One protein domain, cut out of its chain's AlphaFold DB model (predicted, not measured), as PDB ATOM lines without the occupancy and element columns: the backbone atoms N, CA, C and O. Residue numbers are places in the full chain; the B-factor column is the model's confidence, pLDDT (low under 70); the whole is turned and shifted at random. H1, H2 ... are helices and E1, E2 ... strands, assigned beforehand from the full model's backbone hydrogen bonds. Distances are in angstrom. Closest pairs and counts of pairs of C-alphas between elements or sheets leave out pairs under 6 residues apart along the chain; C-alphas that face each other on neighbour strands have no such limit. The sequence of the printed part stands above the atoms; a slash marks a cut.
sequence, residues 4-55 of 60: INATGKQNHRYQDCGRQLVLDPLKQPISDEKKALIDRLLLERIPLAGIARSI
ATOM      1  N   ILE A   4     223.629 207.505 226.559       86.94
ATOM      2  CA  ILE A   4     224.958 208.111 226.537       86.94
ATOM      3  C   ILE A   4     225.339 208.477 227.973       86.94
ATOM      4  O   ILE A   4     224.547 209.077 228.700       86.94
ATOM      5  N   ASN A   5     226.532 208.081 228.407       85.00
ATOM      6  CA  ASN A   5     227.049 208.448 229.721       85.00
ATOM      7  C   ASN A   5     227.606 209.890 229.721       85.00
ATOM      8  O   ASN A   5     227.772 210.514 228.675       85.00
ATOM      9  N   ALA A   6     227.965 210.411 230.897       84.12
ATOM     10  CA  ALA A   6     228.542 211.756 231.030       84.12
ATOM     11  C   ALA A   6     229.870 211.955 230.265       84.12
ATOM     12  O   ALA A   6     230.303 213.085 230.071       84.12
ATOM     13  N   THR A   7     230.515 210.873 229.817       83.19
ATOM     14  CA  THR A   7     231.735 210.911 228.998       83.19
ATOM     15  C   THR A   7     231.447 210.758 227.499       83.19
ATOM     16  O   THR A   7     232.369 210.481 226.737       83.19
ATOM     17  N   GLY A   8     230.185 210.850 227.066       85.19
ATOM     18  CA  GLY A   8     229.791 210.731 225.659       85.19
ATOM     19  C   GLY A   8     229.833 209.308 225.083       85.19
ATOM     20  O   GLY A   8     229.649 209.131 223.882       85.19
ATOM     21  N   LYS A   9     230.079 208.279 225.901       86.81
ATOM     22  CA  LYS A   9     230.163 206.875 225.469       86.81
ATOM     23  C   LYS A   9     228.813 206.176 225.622       86.81
ATOM     24  O   LYS A   9     228.051 206.453 226.549       86.81
ATOM     25  N   GLN A  10     228.532 205.235 224.724       86.06
ATOM     26  CA  GLN A  10     227.283 204.478 224.728       86.06
ATOM     27  C   GLN A  10     227.297 203.344 225.761       86.06
ATOM     28  O   GLN A  10     228.149 202.452 225.717       86.06
ATOM     29  N   ASN A  11     226.294 203.346 226.640       87.50
ATOM     30  CA  ASN A  11     225.987 202.234 227.529       87.50
ATOM     31  C   ASN A  11     225.182 201.169 226.776       87.50
ATOM     32  O   ASN A  11     224.164 201.469 226.151       87.50
ATOM     33  N   HIS A  12     225.601 199.917 226.908       86.19
ATOM     34  CA  HIS A  12     224.919 198.734 226.402       86.19
ATOM     35  C   HIS A  12     224.374 197.945 227.588       86.19
ATOM     36  O   HIS A  12     225.134 197.501 228.449       86.19
ATOM     37  N   ARG A  13     223.052 197.796 227.664       84.25
ATOM     38  CA  ARG A  13     222.380 197.026 228.710       84.25
ATOM     39  C   ARG A  13     222.087 195.612 228.219       84.25
ATOM     40  O   ARG A  13     221.395 195.444 227.219       84.25
ATOM     41  N   TYR A  14     222.531 194.613 228.970       85.62
ATOM     42  CA  TYR A  14     222.103 193.229 228.782       85.62
ATOM     43  C   TYR A  14     220.655 193.062 229.247       85.62
ATOM     44  O   TYR A  14     220.297 193.510 230.341       85.62
ATOM     45  N   GLN A  15     219.823 192.433 228.419       80.19
ATOM     46  CA  GLN A  15     218.396 192.253 228.710       80.19
ATOM     47  C   GLN A  15     218.170 191.216 229.820       80.19
ATOM     48  O   GLN A  15     217.330 191.441 230.685       80.19
ATOM     49  N   ASP A  16     219.001 190.173 229.871       82.25
ATOM     50  CA  ASP A  16     218.805 189.030 230.773       82.25
ATOM     51  C   ASP A  16     219.192 189.310 232.232       82.25
ATOM     52  O   ASP A  16     218.585 188.780 233.157       82.25
ATOM     53  N   CYS A  17     220.200 190.157 232.464       82.62
ATOM     54  CA  CYS A  17     220.709 190.469 233.808       82.62
ATOM     55  C   CYS A  17     220.624 191.958 234.170       82.62
ATOM     56  O   CYS A  17     221.017 192.368 235.260       82.62
ATOM     57  N   GLY A  18     220.159 192.804 233.246       79.25
ATOM     58  CA  GLY A  18     220.029 194.247 233.440       79.25
ATOM     59  C   GLY A  18     221.350 195.018 233.554       79.25
ATOM     60  O   GLY A  18     221.302 196.246 233.673       79.25
ATOM     61  N   ARG A  19     222.497 194.330 233.500       83.81
ATOM     62  CA  ARG A  19     223.844 194.893 233.647       83.81
ATOM     63  C   ARG A  19     224.160 195.837 232.485       83.81
ATOM     64  O   ARG A  19     223.814 195.539 231.344       83.81
ATOM     65  N   GLN A  20     224.810 196.963 232.772       84.81
ATOM     66  CA  GLN A  20     225.258 197.924 231.758       84.81
ATOM     67  C   GLN A  20     226.774 197.863 231.576       84.81
ATOM     68  O   GLN A  20     227.516 197.748 232.550       84.81
ATOM     69  N   LEU A  21     227.212 197.959 230.325       85.69
ATOM     70  CA  LEU A  21     228.608 197.947 229.908       85.69
ATOM     71  C   LEU A  21     228.875 199.093 228.927       85.69
ATOM     72  O   LEU A  21     228.058 199.374 228.052       85.69
ATOM     73  N   VAL A  22     230.053 199.700 229.025       86.38
ATOM     74  CA  VAL A  22     230.623 200.549 227.972       86.38
ATOM     75  C   VAL A  22     231.748 199.754 227.315       86.38
ATOM     76  O   VAL A  22     232.642 199.300 228.020       86.38
ATOM     77  N   LEU A  23     231.685 199.551 225.995       82.75
ATOM     78  CA  LEU A  23     232.641 198.701 225.266       82.75
ATOM     79  C   LEU A  23     234.058 199.293 225.217       82.75
ATOM     80  O   LEU A  23     235.029 198.556 225.313       82.75
ATOM     81  N   ASP A  24     234.161 200.618 225.113       81.06
ATOM     82  CA  ASP A  24     235.426 201.361 225.103       81.06
ATOM     83  C   ASP A  24     235.364 202.462 226.177       81.06
ATOM     84  O   ASP A  24     235.014 203.619 225.891       81.06
ATOM     85  N   PRO A  25     235.543 202.095 227.458       79.81
ATOM     86  CA  PRO A  25     235.407 203.037 228.551       79.81
ATOM     87  C   PRO A  25     236.631 203.952 228.606       79.81
ATOM     88  O   PRO A  25     237.761 203.494 228.753       79.81
ATOM     89  N   LEU A  26     236.401 205.269 228.573       81.38
ATOM     90  CA  LEU A  26     237.471 206.260 228.749       81.38
ATOM     91  C   LEU A  26     238.168 206.105 230.114       81.38
ATOM     92  O   LEU A  26     239.375 206.285 230.232       81.38
ATOM     93  N   LYS A  27     237.394 205.743 231.144       80.25
ATOM     94  CA  LYS A  27     237.891 205.356 232.467       80.25
ATOM     95  C   LYS A  27     237.806 203.841 232.588       80.25
ATOM     96  O   LYS A  27     236.721 203.300 232.800       80.25
ATOM     97  N   GLN A  28     238.938 203.170 232.415       78.38
ATOM     98  CA  GLN A  28     238.989 201.715 232.470       78.38
ATOM     99  C   GLN A  28     238.648 201.215 233.883       78.38
ATOM    100  O   GLN A  28     239.107 201.806 234.867       78.38
ATOM    101  N   PRO A  29     237.859 200.136 234.008       78.88
ATOM    102  CA  PRO A  29     237.628 199.508 235.297       78.88
ATOM    103  C   PRO A  29     238.952 199.012 235.890       78.88
ATOM    104  O   PRO A  29     239.819 198.496 235.188       78.88
ATOM    105  N   ILE A  30     239.098 199.165 237.206       84.00
ATOM    106  CA  ILE A  30     240.255 198.652 237.945       84.00
ATOM    107  C   ILE A  30     240.258 197.119 237.835       84.00
ATOM    108  O   ILE A  30     239.209 196.489 238.004       84.00
ATOM    109  N   SER A  31     241.424 196.524 237.553       86.88
ATOM    110  CA  SER A  31     241.577 195.067 237.481       86.88
ATOM    111  C   SER A  31     241.250 194.405 238.821       86.88
ATOM    112  O   SER A  31     241.459 194.991 239.886       86.88
ATOM    113  N   ASP A  32     240.763 193.165 238.788       88.06
ATOM    114  CA  ASP A  32     240.410 192.444 240.017       88.06
ATOM    115  C   ASP A  32     241.627 192.192 240.918       88.06
ATOM    116  O   ASP A  32     241.511 192.243 242.139       88.06
ATOM    117  N   GLU A  33     242.820 192.053 240.336       89.75
ATOM    118  CA  GLU A  33     244.082 191.991 241.081       89.75
ATOM    119  C   GLU A  33     244.335 193.263 241.908       89.75
ATOM    120  O   GLU A  33     244.680 193.189 243.090       89.75
ATOM    121  N   LYS A  34     244.113 194.446 241.316       89.25
ATOM    122  CA  LYS A  34     244.258 195.725 242.023       89.25
ATOM    123  C   LYS A  34     243.210 195.880 243.122       89.25
ATOM    124  O   LYS A  34     243.545 196.385 244.189       89.25
ATOM    125  N   LYS A  35     241.972 195.421 242.900       90.56
ATOM    126  CA  LYS A  35     240.930 195.407 243.944       90.56
ATOM    127  C   LYS A  35     241.340 194.520 245.117       90.56
ATOM    128  O   LYS A  35     241.369 194.996 246.244       90.56
ATOM    129  N   ALA A  36     241.786 193.294 244.844       93.69
ATOM    130  CA  ALA A  36     242.252 192.367 245.874       93.69
ATOM    131  C   ALA A  36     243.476 192.896 246.646       93.69
ATOM    132  O   ALA A  36     243.669 192.581 247.821       93.69
ATOM    133  N   LEU A  37     244.336 193.692 246.005       93.31
ATOM    134  CA  LEU A  37     245.410 194.399 246.700       93.31
ATOM    135  C   LEU A  37     244.857 195.481 247.638       93.31
ATOM    136  O   LEU A  37     245.239 195.502 248.803       93.31
ATOM    137  N   ILE A  38     243.950 196.338 247.160       91.94
ATOM    138  CA  ILE A  38     243.314 197.387 247.976       91.94
ATOM    139  C   ILE A  38     242.597 196.778 249.184       91.94
ATOM    140  O   ILE A  38     242.800 197.246 250.302       91.94
ATOM    141  N   ASP A  39     241.837 195.700 248.986       94.06
ATOM    142  CA  ASP A  39     241.109 195.016 250.058       94.06
ATOM    143  C   ASP A  39     242.056 194.517 251.156       94.06
ATOM    144  O   ASP A  39     241.803 194.729 252.342       94.06
ATOM    145  N   ARG A  40     243.202 193.933 250.779       95.44
ATOM    146  CA  ARG A  40     244.230 193.517 251.745       95.44
ATOM    147  C   ARG A  40     244.811 194.700 252.518       95.44
ATOM    148  O   ARG A  40     244.947 194.612 253.731       95.44
ATOM    149  N   LEU A  41     245.101 195.822 251.859       94.19
ATOM    150  CA  LEU A  41     245.630 197.016 252.536       94.19
ATOM    151  C   LEU A  41     244.613 197.632 253.513       94.19
ATOM    152  O   LEU A  41     244.995 198.144 254.565       94.19
ATOM    153  N   LEU A  42     243.319 197.560 253.192       94.50
ATOM    154  CA  LEU A  42     242.243 197.996 254.086       94.50
ATOM    155  C   LEU A  42     242.116 197.096 255.324       94.50
ATOM    156  O   LEU A  42     241.842 197.604 256.416       94.50
ATOM    157  N   LEU A  43     242.336 195.783 255.177       96.56
ATOM    158  CA  LEU A  43     242.384 194.844 256.306       96.56
ATOM    159  C   LEU A  43     243.535 195.174 257.267       96.56
ATOM    160  O   LEU A  43     243.334 195.143 258.479       96.56
ATOM    161  N   GLU A  44     244.675 195.616 256.736       96.00
ATOM    162  CA  GLU A  44     245.831 196.111 257.505       96.00
ATOM    163  C   GLU A  44     245.620 197.513 258.109       96.00
ATOM    164  O   GLU A  44     246.553 198.123 258.630       96.00
ATOM    165  N   ARG A  45     244.393 198.059 258.046       94.25
ATOM    166  CA  ARG A  45     244.025 199.388 258.573       94.25
ATOM    167  C   ARG A  45     244.839 200.536 257.961       94.25
ATOM    168  O   ARG A  45     244.923 201.612 258.557       94.25
ATOM    169  N   ILE A  46     245.407 200.354 256.768       93.88
ATOM    170  CA  ILE A  46     246.143 201.424 256.094       93.88
ATOM    171  C   ILE A  46     245.146 202.523 255.690       93.88
ATOM    172  O   ILE A  46     244.112 202.225 255.087       93.88
ATOM    173  N   PRO A  47     245.424 203.804 255.993       93.00
ATOM    174  CA  PRO A  47     244.531 204.896 255.628       93.00
ATOM    175  C   PRO A  47     244.297 204.965 254.117       93.00
ATOM    176  O   PRO A  47     245.247 204.856 253.338       93.00
ATOM    177  N   LEU A  48     243.061 205.268 253.705       90.75
ATOM    178  CA  LEU A  48     242.695 205.449 252.293       90.75
ATOM    179  C   LEU A  48     243.614 206.441 251.573       90.75
ATOM    180  O   LEU A  48     244.046 206.172 250.460       90.75
ATOM    181  N   ALA A  49     243.993 207.541 252.234       90.56
ATOM    182  CA  ALA A  49     244.933 208.514 251.679       90.56
ATOM    183  C   ALA A  49     246.332 207.919 251.427       90.56
ATOM    184  O   ALA A  49     247.020 208.327 250.497       90.56
ATOM    185  N   GLY A  50     246.773 206.963 252.249       91.25
ATOM    186  CA  GLY A  50     248.010 206.217 252.018       91.25
ATOM    187  C   GLY A  50     247.885 205.293 250.810       91.25
ATOM    188  O   GLY A  50     248.732 205.329 249.924       91.25
ATOM    189  N   ILE A  51     246.785 204.545 250.730       92.12
ATOM    190  CA  ILE A  51     246.498 203.639 249.610       92.12
ATOM    191  C   ILE A  51     246.407 204.417 248.288       92.12
ATOM    192  O   ILE A  51     247.027 204.010 247.311       92.12
ATOM    193  N   ALA A  52     245.713 205.558 248.265       88.88
ATOM    194  CA  ALA A  52     245.558 206.405 247.080       88.88
ATOM    195  C   ALA A  52     246.880 207.030 246.600       88.88
ATOM    196  O   ALA A  52     247.064 207.237 245.405       88.88
ATOM    197  N   ARG A  53     247.832 207.297 247.508       88.69
ATOM    198  CA  ARG A  53     249.189 207.728 247.126       88.69
ATOM    199  C   ARG A  53     250.039 206.584 246.580       88.69
ATOM    200  O   ARG A  53     250.873 206.810 245.711       88.69
ATOM    201  N   SER A  54     249.876 205.378 247.120       87.69
ATOM    202  CA  SER A  54     250.711 204.217 246.784       87.69
ATOM    203  C   SER A  54     250.213 203.433 245.575       87.69
ATOM    204  O   SER A  54     251.005 202.774 244.904       87.69
ATOM    205  N   ILE A  55     248.916 203.488 245.287       86.62
ATOM    206  CA  ILE A  55     248.300 202.824 244.145       86.62
ATOM    207  C   ILE A  55     247.722 203.908 243.240       86.62
ATOM    208  O   ILE A  55     246.887 204.680 243.706       86.62
TER     209      ILE A  55
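What this domain is: This is residues 4 to 55 of the 60 residues of an uncharacterized protein of Thiorhodococcus mannitoliphagus (UniProt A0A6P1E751). Two small lobes lie at opposite ends of an elongated shape: a hairpin of two short strands, E1 and E2, at one end, and two helices, H1 and H2, at the other. Between them the backbone runs out as a strap, where residues 28 to 33 stand free, and at the far end H2 folds back towards residues 38 to 42 of H1. The printed part has 52 residues, with two named strands and then two named helices along it, in the order E1, E2, H1, H2; the two strands form one antiparallel sheet. The class is mixed, helices and strands, though under half of the residues, 25 of the 52, are in named elements. The whole is extended, with a radius of gyration of the C-alphas of 15.4 A and spans of 40 by 25 by 14 A.

How they stand to each other: Start at E1, residues 11 to 13, and go on to E2, residues 20 to 22: the two are a hairpin, antiparallel with 145 degrees between their directions. Look at C-alphas 13 and 20, which face each other at 4.3 A. Then find N 12 and O 21, within hydrogen-bond range at 2.8 A, and N 21 and O 12, also at 2.8 A. Farther along are H1, residues 32 to 43, and H2, residues 48 to 54. H1 and H2 only just touch, with 3 pairs of C-alphas within 8 A, and H1 does so with residues 38 to 42 alone. Their closest C-alphas are those of Ile 38 and Ile 51, 7.2 A apart. They run opposite ways at a steep tilt of 51 degrees. In both H1 and H2 every O i to N i+4 pair is within hydrogen-bond range. E1 is apart from H1 and from H2, and E2 is apart from H2.

Where its parts are: Find C-alpha 11 at (225.987, 202.234, 227.529), where E1 begins; it runs 6.4 A to C-alpha 13. E2 runs 7.1 A from C-alpha 20 to C-alpha 22. Next find C-alpha 32 at (240.410, 192.444, 240.017); from there H1, the longest helix with 12 residues, runs 16.6 A to C-alpha 43. H2 runs 9.8 A from C-alpha 48 to C-alpha 54 at (250.711, 204.217, 246.784).

The domain as a whole: The two C-alphas farthest apart are those of Gln 15 and Gly 50, at 40.2 A. The printed part, residues 4 to 55, has no cut. The link from H1 to H2 is tight, with 4 residues; those from E1 to E2, with 6, and from E2 to H1, with 9, are short. The mean pLDDT of the printed part is 87.4, and no printed residue is under 70.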